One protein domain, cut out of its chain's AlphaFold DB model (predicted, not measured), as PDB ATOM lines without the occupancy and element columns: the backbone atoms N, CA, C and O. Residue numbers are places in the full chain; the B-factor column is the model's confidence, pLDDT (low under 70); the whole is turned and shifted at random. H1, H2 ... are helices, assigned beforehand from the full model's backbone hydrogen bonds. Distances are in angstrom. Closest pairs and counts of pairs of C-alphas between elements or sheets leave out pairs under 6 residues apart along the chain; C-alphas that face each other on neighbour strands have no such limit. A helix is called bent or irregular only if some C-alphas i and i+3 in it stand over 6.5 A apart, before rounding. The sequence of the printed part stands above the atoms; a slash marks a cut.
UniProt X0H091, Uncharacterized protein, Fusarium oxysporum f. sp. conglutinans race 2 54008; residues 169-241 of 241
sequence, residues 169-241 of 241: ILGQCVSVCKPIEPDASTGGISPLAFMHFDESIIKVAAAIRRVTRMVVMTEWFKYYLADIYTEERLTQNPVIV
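What this domain is: This is residues 169 to 241 of the 241 residues of an uncharacterized protein of Fusarium oxysporum f. sp. conglutinans race 2 54008 (UniProt X0H091). Two helices, H1 and H2, meet near their ends as an open L, and the chain's last residues, with the short H3, lie beyond the far end of H2. Before H1, the strandless stretch of residues 169 to 190 runs along one side of H1 and folds back into its start, with residues 183 to 188 sticking out as a loop. The printed part has 73 residues with three named helices in the order H1, H2, H3 and no named strand, and its class is all helix. The whole is loose, with a radius of gyration of the C-alphas of 15.8 A and spans of 40 by 36 by 24 A.

Where its parts are: The printed part begins at Ile 169, C-alpha at (41.397, 54.287, 7.257), and residues 169 to 190 hold no named element. H1 is residues 191 to 209, 26.2 A long, from C-alpha 191 at (48.763, 45.253, 40.111). It is irregular, but only just: C-alphas 200 and 203 are 6.54 A apart. It also has a kink of 26 degrees near residue 198. H2 is residues 213 to 228, 22.2 A long, ending at C-alpha 228 at (29.949, 54.120, 33.484). H3 is residues 231 to 234.

How they stand to each other: H1 touches H2 with residues 202 to 206 alone, and H2 touches H1 with residues 213 to 217 alone. Their closest C-alphas, those of Ala 206 and Arg 213, are 5.3 A apart. They run opposite ways at a steep tilt of 69 degrees, only just short of about perpendicular. H3 is apart from H1 and from H2. Every O i to N i+4 pair is within hydrogen-bond range in H2, and 12 of 15 are in H1; H3 is too short for such a pair, and its one O i to N i+3 pair is not within range.

The domain as a whole: The C-alphas farthest apart, those of Ile 169 and Val 239, are 42.9 A apart. The printed part has no cut, and the links H1 to H2 and H2 to H3 are tight. Residues 221 to 228 of H2 and residues 230 to 239 stand free. The mean pLDDT of the printed part is 74.5, and residues 223 to 241 are under 70.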
ATOM      1  N   ILE A 169      40.372  55.208   6.772       84.56
ATOM      2  CA  ILE A 169      41.397  54.287   7.257       84.56
ATOM      3  C   ILE A 169      42.027  54.920   8.501       84.56
ATOM      4  O   ILE A 169      42.758  55.901   8.395       84.56
ATOM      5  N   LEU A 170      41.733  54.360   9.679       82.56
ATOM      6  CA  LEU A 170      42.261  54.852  10.959       82.56
ATOM      7  C   LEU A 170      43.762  54.566  11.139       82.56
ATOM      8  O   LEU A 170      44.420  55.217  11.945       82.56
ATOM      9  N   GLY A 171      44.305  53.611  10.380       84.62
ATOM     10  CA  GLY A 171      45.715  53.228  10.399       84.62
ATOM     11  C   GLY A 171      45.923  51.761  10.766       84.62
ATOM     12  O   GLY A 171      45.006  50.944  10.689       84.62
ATOM     13  N   GLN A 172      47.153  51.422  11.143       86.88
ATOM     14  CA  GLN A 172      47.521  50.081  11.588       86.88
ATOM     15  C   GLN A 172      47.318  49.948  13.099       86.88
ATOM     16  O   GLN A 172      47.691  50.837  13.864       86.88
ATOM     17  N   CYS A 173      46.784  48.810  13.543       87.19
ATOM     18  CA  CYS A 173      46.774  48.466  14.958       87.19
ATOM     19  C   CYS A 173      48.215  48.230  15.438       87.19
ATOM     20  O   CYS A 173      48.839  47.238  15.066       87.19
ATOM     21  N   VAL A 174      48.752  49.160  16.233       88.00
ATOM     22  CA  VAL A 174      50.151  49.121  16.705       88.00
ATOM     23  C   VAL A 174      50.305  48.258  17.958       88.00
ATOM     24  O   VAL A 174      51.348  47.645  18.162       88.00
ATOM     25  N   SER A 175      49.276  48.206  18.804       85.88
ATOM     26  CA  SER A 175      49.303  47.461  20.060       85.88
ATOM     27  C   SER A 175      47.891  47.073  20.490       85.88
ATOM     28  O   SER A 175      46.943  47.818  20.243       85.88
ATOM     29  N   VAL A 176      47.763  45.914  21.134       82.69
ATOM     30  CA  VAL A 176      46.517  45.399  21.717       82.69
ATOM     31  C   VAL A 176      46.789  44.917  23.137       82.69
ATOM     32  O   VAL A 176      47.838  44.337  23.410       82.69
ATOM     33  N   CYS A 177      45.834  45.128  24.040       80.00
ATOM     34  CA  CYS A 177      45.875  44.578  25.389       80.00
ATOM     35  C   CYS A 177      44.755  43.553  25.526       80.00
ATOM     36  O   CYS A 177      43.630  43.802  25.095       80.00
ATOM     37  N   LYS A 178      45.063  42.398  26.118       77.25
ATOM     38  CA  LYS A 178      44.033  41.411  26.452       77.25
ATOM     39  C   LYS A 178      43.210  41.899  27.650       77.25
ATOM     40  O   LYS A 178      43.764  42.625  28.483       77.25
ATOM     41  N   PRO A 179      41.929  41.500  27.752       74.75
ATOM     42  CA  PRO A 179      41.162  41.664  28.979       74.75
ATOM     43  C   PRO A 179      41.937  41.087  30.163       74.75
ATOM     44  O   PRO A 179      42.585  40.046  30.044       74.75
ATOM     45  N   ILE A 180      41.901  41.794  31.287       78.31
ATOM     46  CA  ILE A 180      42.561  41.347  32.508       78.31
ATOM     47  C   ILE A 180      41.627  40.349  33.184       78.31
ATOM     48  O   ILE A 180      40.546  40.724  33.633       78.31
ATOM     49  N   GLU A 181      42.040  39.088  33.241       76.75
ATOM     50  CA  GLU A 181      41.298  38.052  33.953       76.75
ATOM     51  C   GLU A 181      41.631  38.126  35.454       76.75
ATOM     52  O   GLU A 181      42.815  38.179  35.811       76.75
ATOM     53  N   PRO A 182      40.623  38.165  36.346       78.44
ATOM     54  CA  PRO A 182      40.853  38.045  37.778       78.44
ATOM     55  C   PRO A 182      41.486  36.692  38.096       78.44
ATOM     56  O   PRO A 182      41.178  35.684  37.458       78.44
ATOM     57  N   ASP A 183      42.340  36.648  39.113       78.44
ATOM     58  CA  ASP A 183      42.862  35.378  39.602       78.44
ATOM     59  C   ASP A 183      41.704  34.478  40.068       78.44
ATOM     60  O   ASP A 183      40.888  34.873  40.899       78.44
ATOM     61  N   ALA A 184      41.639  33.255  39.539       78.56
ATOM     62  CA  ALA A 184      40.507  32.352  39.754       78.56
ATOM     63  C   ALA A 184      40.319  31.928  41.223       78.56
ATOM     64  O   ALA A 184      39.237  31.483  41.600       78.56
ATOM     65  N   SER A 185      41.363  32.042  42.050       78.25
ATOM     66  CA  SER A 185      41.346  31.615  43.452       78.25
ATOM     67  C   SER A 185      41.058  32.752  44.432       78.25
ATOM     68  O   SER A 185      40.440  32.530  45.472       78.25
ATOM     69  N   THR A 186      41.479  33.971  44.103       79.25
ATOM     70  CA  THR A 186      41.383  35.146  44.982       79.25
ATOM     71  C   THR A 186      40.388  36.192  44.486       79.25
ATOM     72  O   THR A 186      40.032  37.091  45.244       79.25
ATOM     73  N   GLY A 187      39.964  36.122  43.219       75.25
ATOM     74  CA  GLY A 187      39.192  37.172  42.547       75.25
ATOM     75  C   GLY A 187      39.955  38.496  42.398       75.25
ATOM     76  O   GLY A 187      39.388  39.488  41.946       75.25
ATOM     77  N   GLY A 188      41.231  38.534  42.798       76.75
ATOM     78  CA  GLY A 188      42.062  39.726  42.782       76.75
ATOM     79  C   GLY A 188      42.625  40.004  41.394       76.75
ATOM     80  O   GLY A 188      42.995  39.092  40.654       76.75
ATOM     81  N   ILE A 189      42.735  41.284  41.050       75.31
ATOM     82  CA  ILE A 189      43.446  41.724  39.851       75.31
ATOM     83  C   ILE A 189      44.894  42.027  40.231       75.31
ATOM     84  O   ILE A 189      45.159  42.809  41.146       75.31
ATOM     85  N   SER A 190      45.845  41.429  39.512       78.62
ATOM     86  CA  SER A 190      47.266  41.699  39.727       78.62
ATOM     87  C   SER A 190      47.595  43.174  39.452       78.62
ATOM     88  O   SER A 190      47.289  43.664  38.362       78.62
ATOM     89  N   PRO A 191      48.298  43.885  40.358       74.88
ATOM     90  CA  PRO A 191      48.763  45.253  40.111       74.88
ATOM     91  C   PRO A 191      49.647  45.388  38.860       74.88
ATOM     92  O   PRO A 191      49.704  46.453  38.242       74.88
ATOM     93  N   LEU A 192      50.305  44.299  38.443       78.44
ATOM     94  CA  LEU A 192      51.100  44.256  37.213       78.44
ATOM     95  C   LEU A 192      50.245  44.440  35.957       78.44
ATOM     96  O   LEU A 192      50.745  44.920  34.944       78.44
ATOM     97  N   ALA A 193      48.957  44.103  36.010       77.88
ATOM     98  CA  ALA A 193      48.064  44.233  34.869       77.88
ATOM     99  C   ALA A 193      47.908  45.700  34.431       77.88
ATOM    100  O   ALA A 193      47.936  45.996  33.235       77.88
ATOM    101  N   PHE A 194      47.858  46.633  35.390       77.69
ATOM    102  CA  PHE A 194      47.862  48.066  35.093       77.69
ATOM    103  C   PHE A 194      49.188  48.512  34.466       77.69
ATOM    104  O   PHE A 194      49.184  49.262  33.492       77.69
ATOM    105  N   MET A 195      50.324  48.012  34.968       81.75
ATOM    106  CA  MET A 195      51.640  48.322  34.390       81.75
ATOM    107  C   MET A 195      51.762  47.813  32.949       81.75
ATOM    108  O   MET A 195      52.264  48.526  32.082       81.75
ATOM    109  N   HIS A 196      51.262  46.608  32.665       82.75
ATOM    110  CA  HIS A 196      51.235  46.061  31.309       82.75
ATOM    111  C   HIS A 196      50.339  46.874  30.376       82.75
ATOM    112  O   HIS A 196      50.735  47.128  29.237       82.75
ATOM    113  N   PHE A 197      49.168  47.310  30.847       83.12
ATOM    114  CA  PHE A 197      48.283  48.190  30.085       83.12
ATOM    115  C   PHE A 197      48.941  49.545  29.794       83.12
ATOM    116  O   PHE A 197      48.917  50.022  28.661       83.12
ATOM    117  N   ASP A 198      49.584  50.147  30.790       85.56
ATOM    118  CA  ASP A 198      50.270  51.425  30.640       85.56
ATOM    119  C   ASP A 198      51.441  51.335  29.644       85.56
ATOM    120  O   ASP A 198      51.523  52.136  28.711       85.56
ATOM    121  N   GLU A 199      52.295  50.314  29.745       88.50
ATOM    122  CA  GLU A 199      53.400  50.117  28.795       88.50
ATOM    123  C   GLU A 199      52.917  49.766  27.381       88.50
ATOM    124  O   GLU A 199      53.472  50.270  26.402       88.50
ATOM    125  N   SER A 200      51.879  48.936  27.257       87.75
ATOM    126  CA  SER A 200      51.419  48.441  25.952       87.75
ATOM    127  C   SER A 200      50.511  49.434  25.231       87.75
ATOM    128  O   SER A 200      50.546  49.499  24.005       87.75
ATOM    129  N   ILE A 201      49.693  50.204  25.954       89.94
ATOM    130  CA  ILE A 201      48.652  51.064  25.374       89.94
ATOM    131  C   ILE A 201      48.948  52.538  25.626       89.94
ATOM    132  O   ILE A 201      49.115  53.293  24.669       89.94
ATOM    133  N   ILE A 202      49.047  52.965  26.888       89.94
ATOM    134  CA  ILE A 202      49.143  54.395  27.229       89.94
ATOM    135  C   ILE A 202      50.446  55.001  26.709       89.94
ATOM    136  O   ILE A 202      50.429  56.050  26.062       89.94
ATOM    137  N   LYS A 203      51.580  54.342  26.954       92.44
ATOM    138  CA  LYS A 203      52.900  54.790  26.497       92.44
ATOM    139  C   LYS A 203      52.985  54.844  24.972       92.44
ATOM    140  O   LYS A 203      53.494  55.824  24.429       92.44
ATOM    141  N   VAL A 204      52.457  53.830  24.287       92.12
ATOM    142  CA  VAL A 204      52.425  53.774  22.816       92.12
ATOM    143  C   VAL A 204      51.541  54.891  22.254       92.12
ATOM    144  O   VAL A 204      51.976  55.635  21.375       92.12
ATOM    145  N   ALA A 205      50.340  55.081  22.801       91.56
ATOM    146  CA  ALA A 205      49.428  56.148  22.393       91.56
ATOM    147  C   ALA A 205      50.019  57.547  22.638       91.56
ATOM    148  O   ALA A 205      49.909  58.420  21.777       91.56
ATOM    149  N   ALA A 206      50.690  57.752  23.776       94.62
ATOM    150  CA  ALA A 206      51.382  58.996  24.105       94.62
ATOM    151  C   ALA A 206      52.493  59.308  23.088       94.62
ATOM    152  O   ALA A 206      52.582  60.435  22.598       94.62
ATOM    153  N   ALA A 207      53.282  58.297  22.707       93.69
ATOM    154  CA  ALA A 207      54.328  58.432  21.697       93.69
ATOM    155  C   ALA A 207      53.761  58.784  20.310       93.69
ATOM    156  O   ALA A 207      54.246  59.720  19.675       93.69
ATOM    157  N   ILE A 208      52.704  58.092  19.863       91.12
ATOM    158  CA  ILE A 208      52.043  58.350  18.568       91.12
ATOM    159  C   ILE A 208      51.482  59.776  18.515       91.12
ATOM    160  O   ILE A 208      51.688  60.498  17.541       91.12
ATOM    161  N   ARG A 209      50.796  60.197  19.581       92.38
ATOM    162  CA  ARG A 209      50.132  61.506  19.670       92.38
ATOM    163  C   ARG A 209      51.077  62.650  20.037       92.38
ATOM    164  O   ARG A 209      50.663  63.802  19.977       92.38
ATOM    165  N   ARG A 210      52.324  62.346  20.417       95.50
ATOM    166  CA  ARG A 210      53.323  63.305  20.923       95.50
ATOM    167  C   ARG A 210      52.815  64.110  22.125       95.50
ATOM    168  O   ARG A 210      53.047  65.312  22.227       95.50
ATOM    169  N   VAL A 211      52.128  63.434  23.041       96.62
ATOM    170  CA  VAL A 211      51.636  63.996  24.311       96.62
ATOM    171  C   VAL A 211      52.180  63.186  25.486       96.62
ATOM    172  O   VAL A 211      52.827  62.158  25.302       96.62
ATOM    173  N   THR A 212      51.941  63.634  26.716       96.00
ATOM    174  CA  THR A 212      52.371  62.888  27.906       96.00
ATOM    175  C   THR A 212      51.432  61.712  28.199       96.00
ATOM    176  O   THR A 212      50.246  61.748  27.867       96.00
ATOM    177  N   ARG A 213      51.939  60.681  28.894       92.31
ATOM    178  CA  ARG A 213      51.123  59.553  29.399       92.31
ATOM    179  C   ARG A 213      49.933  60.039  30.228       92.31
ATOM    180  O   ARG A 213      48.835  59.522  30.074       92.31
ATOM    181  N   MET A 214      50.146  61.075  31.045       89.25
ATOM    182  CA  MET A 214      49.108  61.662  31.894       89.25
ATOM    183  C   MET A 214      47.939  62.228  31.075       89.25
ATOM    184  O   MET A 214      46.789  62.036  31.460       89.25
ATOM    185  N   VAL A 215      48.204  62.877  29.933       89.38
ATOM    186  CA  VAL A 215      47.142  63.388  29.044       89.38
ATOM    187  C   VAL A 215      46.304  62.236  28.492       89.38
ATOM    188  O   VAL A 215      45.080  62.275  28.588       89.38
ATOM    189  N   VAL A 216      46.954  61.180  27.995       88.12
ATOM    190  CA  VAL A 216      46.260  59.994  27.468       88.12
ATOM    191  C   VAL A 216      45.434  59.301  28.552       88.12
ATOM    192  O   VAL A 216      44.268  59.002  28.318       88.12
ATOM    193  N   MET A 217      46.000  59.086  29.746       84.88
ATOM    194  CA  MET A 217      45.266  58.499  30.874       84.88
ATOM    195  C   MET A 217      44.071  59.358  31.276       84.88
ATOM    196  O   MET A 217      42.980  58.829  31.440       84.88
ATOM    197  N   THR A 218      44.252  60.674  31.403       81.25
ATOM    198  CA  THR A 218      43.176  61.593  31.808       81.25
ATOM    199  C   THR A 218      42.005  61.539  30.833       81.25
ATOM    200  O   THR A 218      40.853  61.502  31.253       81.25
ATOM    201  N   GLU A 219      42.275  61.532  29.529       82.69
ATOM    202  CA  GLU A 219      41.230  61.411  28.513       82.69
ATOM    203  C   GLU A 219      40.560  60.037  28.542       82.69
ATOM    204  O   GLU A 219      39.335  59.961  28.542       82.69
ATOM    205  N   TRP A 220      41.342  58.959  28.619       78.25
ATOM    206  CA  TRP A 220      40.808  57.601  28.703       78.25
ATOM    207  C   TRP A 220      39.897  57.420  29.924       78.25
ATOM    208  O   TRP A 220      38.776  56.936  29.781       78.25
ATOM    209  N   PHE A 221      40.320  57.899  31.099       73.25
ATOM    210  CA  PHE A 221      39.500  57.891  32.312       73.25
ATOM    211  C   PHE A 221      38.220  58.711  32.152       73.25
ATOM    212  O   PHE A 221      37.166  58.259  32.583       73.25
ATOM    213  N   LYS A 222      38.272  59.887  31.513       70.50
ATOM    214  CA  LYS A 222      37.065  60.690  31.250       70.50
ATOM    215  C   LYS A 222      36.051  59.932  30.395       70.50
ATOM    216  O   LYS A 222      34.874  59.943  30.731       70.50
ATOM    217  N   TYR A 223      36.495  59.266  29.330       63.84
ATOM    218  CA  TYR A 223      35.607  58.472  28.476       63.84
ATOM    219  C   TYR A 223      35.059  57.238  29.194       63.84
ATOM    220  O   TYR A 223      33.867  56.972  29.114       63.84
ATOM    221  N   TYR A 224      35.906  56.522  29.934       60.56
ATOM    222  CA  TYR A 224      35.490  55.346  30.695       60.56
ATOM    223  C   TYR A 224      34.480  55.698  31.796       60.56
ATOM    224  O   TYR A 224      33.483  55.006  31.976       60.56
ATOM    225  N   LEU A 225      34.690  56.813  32.502       54.88
ATOM    226  CA  LEU A 225      33.737  57.292  33.500       54.88
ATOM    227  C   LEU A 225      32.450  57.812  32.849       54.88
ATOM    228  O   LEU A 225      31.386  57.558  33.391       54.88
ATOM    229  N   ALA A 226      32.506  58.473  31.691       54.09
ATOM    230  CA  ALA A 226      31.295  58.878  30.969       54.09
ATOM    231  C   ALA A 226      30.447  57.677  30.498       54.09
ATOM    232  O   ALA A 226      29.225  57.772  30.458       54.09
ATOM    233  N   ASP A 227      31.085  56.548  30.182       48.69
ATOM    234  CA  ASP A 227      30.416  55.290  29.826       48.69
ATOM    235  C   ASP A 227      29.795  54.592  31.057       48.69
ATOM    236  O   ASP A 227      28.677  54.080  31.009       48.69
ATOM    237  N   ILE A 228      30.474  54.644  32.209       48.97
ATOM    238  CA  ILE A 228      29.949  54.120  33.484       48.97
ATOM    239  C   ILE A 228      28.821  55.001  34.042       48.97
ATOM    240  O   ILE A 228      27.853  54.476  34.607       48.97
ATOM    241  N   TYR A 229      28.943  56.317  33.884       46.53
ATOM    242  CA  TYR A 229      28.049  57.350  34.402       46.53
ATOM    243  C   TYR A 229      27.352  58.080  33.253       46.53
ATOM    244  O   TYR A 229      27.597  59.257  32.997       46.53
ATOM    245  N   THR A 230      26.443  57.398  32.563       49.06
ATOM    246  CA  THR A 230      25.468  58.098  31.721       49.06
ATOM    247  C   THR A 230      24.568  58.983  32.601       49.06
ATOM    248  O   THR A 230      24.258  58.624  33.739       49.06
ATOM    249  N   GLU A 231      24.140  60.154  32.112       44.00
ATOM    250  CA  GLU A 231      23.281  61.101  32.864       44.00
ATOM    251  C   GLU A 231      21.988  60.449  33.408       44.00
ATOM    252  O   GLU A 231      21.463  60.844  34.453       44.00
ATOM    253  N   GLU A 232      21.515  59.383  32.758       47.16
ATOM    254  CA  GLU A 232      20.381  58.557  33.196       47.16
ATOM    255  C   GLU A 232      20.681  57.723  34.458       47.16
ATOM    256  O   GLU A 232      19.774  57.442  35.240       47.16
ATOM    257  N   ARG A 233      21.949  57.364  34.718       46.53
ATOM    258  CA  ARG A 233      22.376  56.677  35.952       46.53
ATOM    259  C   ARG A 233      22.512  57.630  37.140       46.53
ATOM    260  O   ARG A 233      22.139  57.262  38.252       46.53
ATOM    261  N   LEU A 234      23.007  58.849  36.918       39.94
ATOM    262  CA  LEU A 234      23.169  59.865  37.973       39.94
ATOM    263  C   LEU A 234      21.824  60.427  38.455       39.94
ATOM    264  O   LEU A 234      21.661  60.718  39.637       39.94
ATOM    265  N   THR A 235      20.832  60.514  37.568       46.72
ATOM    266  CA  THR A 235      19.469  60.943  37.926       46.72
ATOM    267  C   THR A 235      18.696  59.910  38.754       46.72
ATOM    268  O   THR A 235      17.736  60.276  39.428       46.72
ATOM    269  N   GLN A 236      19.120  58.642  38.763       46.28
ATOM    270  CA  GLN A 236      18.447  57.561  39.495       46.28
ATOM    271  C   GLN A 236      19.121  57.179  40.823       46.28
ATOM    272  O   GLN A 236      18.515  56.444  41.603       46.28
ATOM    273  N   ASN A 237      20.334  57.666  41.123       41.88
ATOM    274  CA  ASN A 237      21.013  57.328  42.378       41.88
ATOM    275  C   ASN A 237      21.908  58.475  42.908       41.88
ATOM    276  O   ASN A 237      23.091  58.545  42.571       41.88
ATOM    277  N   PRO A 238      21.379  59.372  43.764       40.78
ATOM    278  CA  PRO A 238      22.086  60.575  44.223       40.78
ATOM    279  C   PRO A 238      23.212  60.318  45.242       40.78
ATOM    280  O   PRO A 238      23.796  61.267  45.748       40.78
ATOM    281  N   VAL A 239      23.523  59.058  45.564       45.28
ATOM    282  CA  VAL A 239      24.587  58.691  46.522       45.28
ATOM    283  C   VAL A 239      25.960  58.559  45.841       45.28
ATOM    284  O   VAL A 239      26.968  58.377  46.513       45.28
ATOM    285  N   ILE A 240      26.026  58.658  44.509       44.56
ATOM    286  CA  ILE A 240      27.276  58.534  43.736       44.56
ATOM    287  C   ILE A 240      27.881  59.918  43.404       44.56
ATOM    288  O   ILE A 240      28.442  60.124  42.328       44.56
ATOM    289  N   VAL A 241      27.763  60.875  44.333       36.16
ATOM    290  CA  VAL A 241      28.460  62.176  44.310       36.16
ATOM    291  C   VAL A 241      29.292  62.325  45.573       36.16
ATOM    292  O   VAL A 241      28.725  62.108  46.667       36.16
TER     293      VAL A 241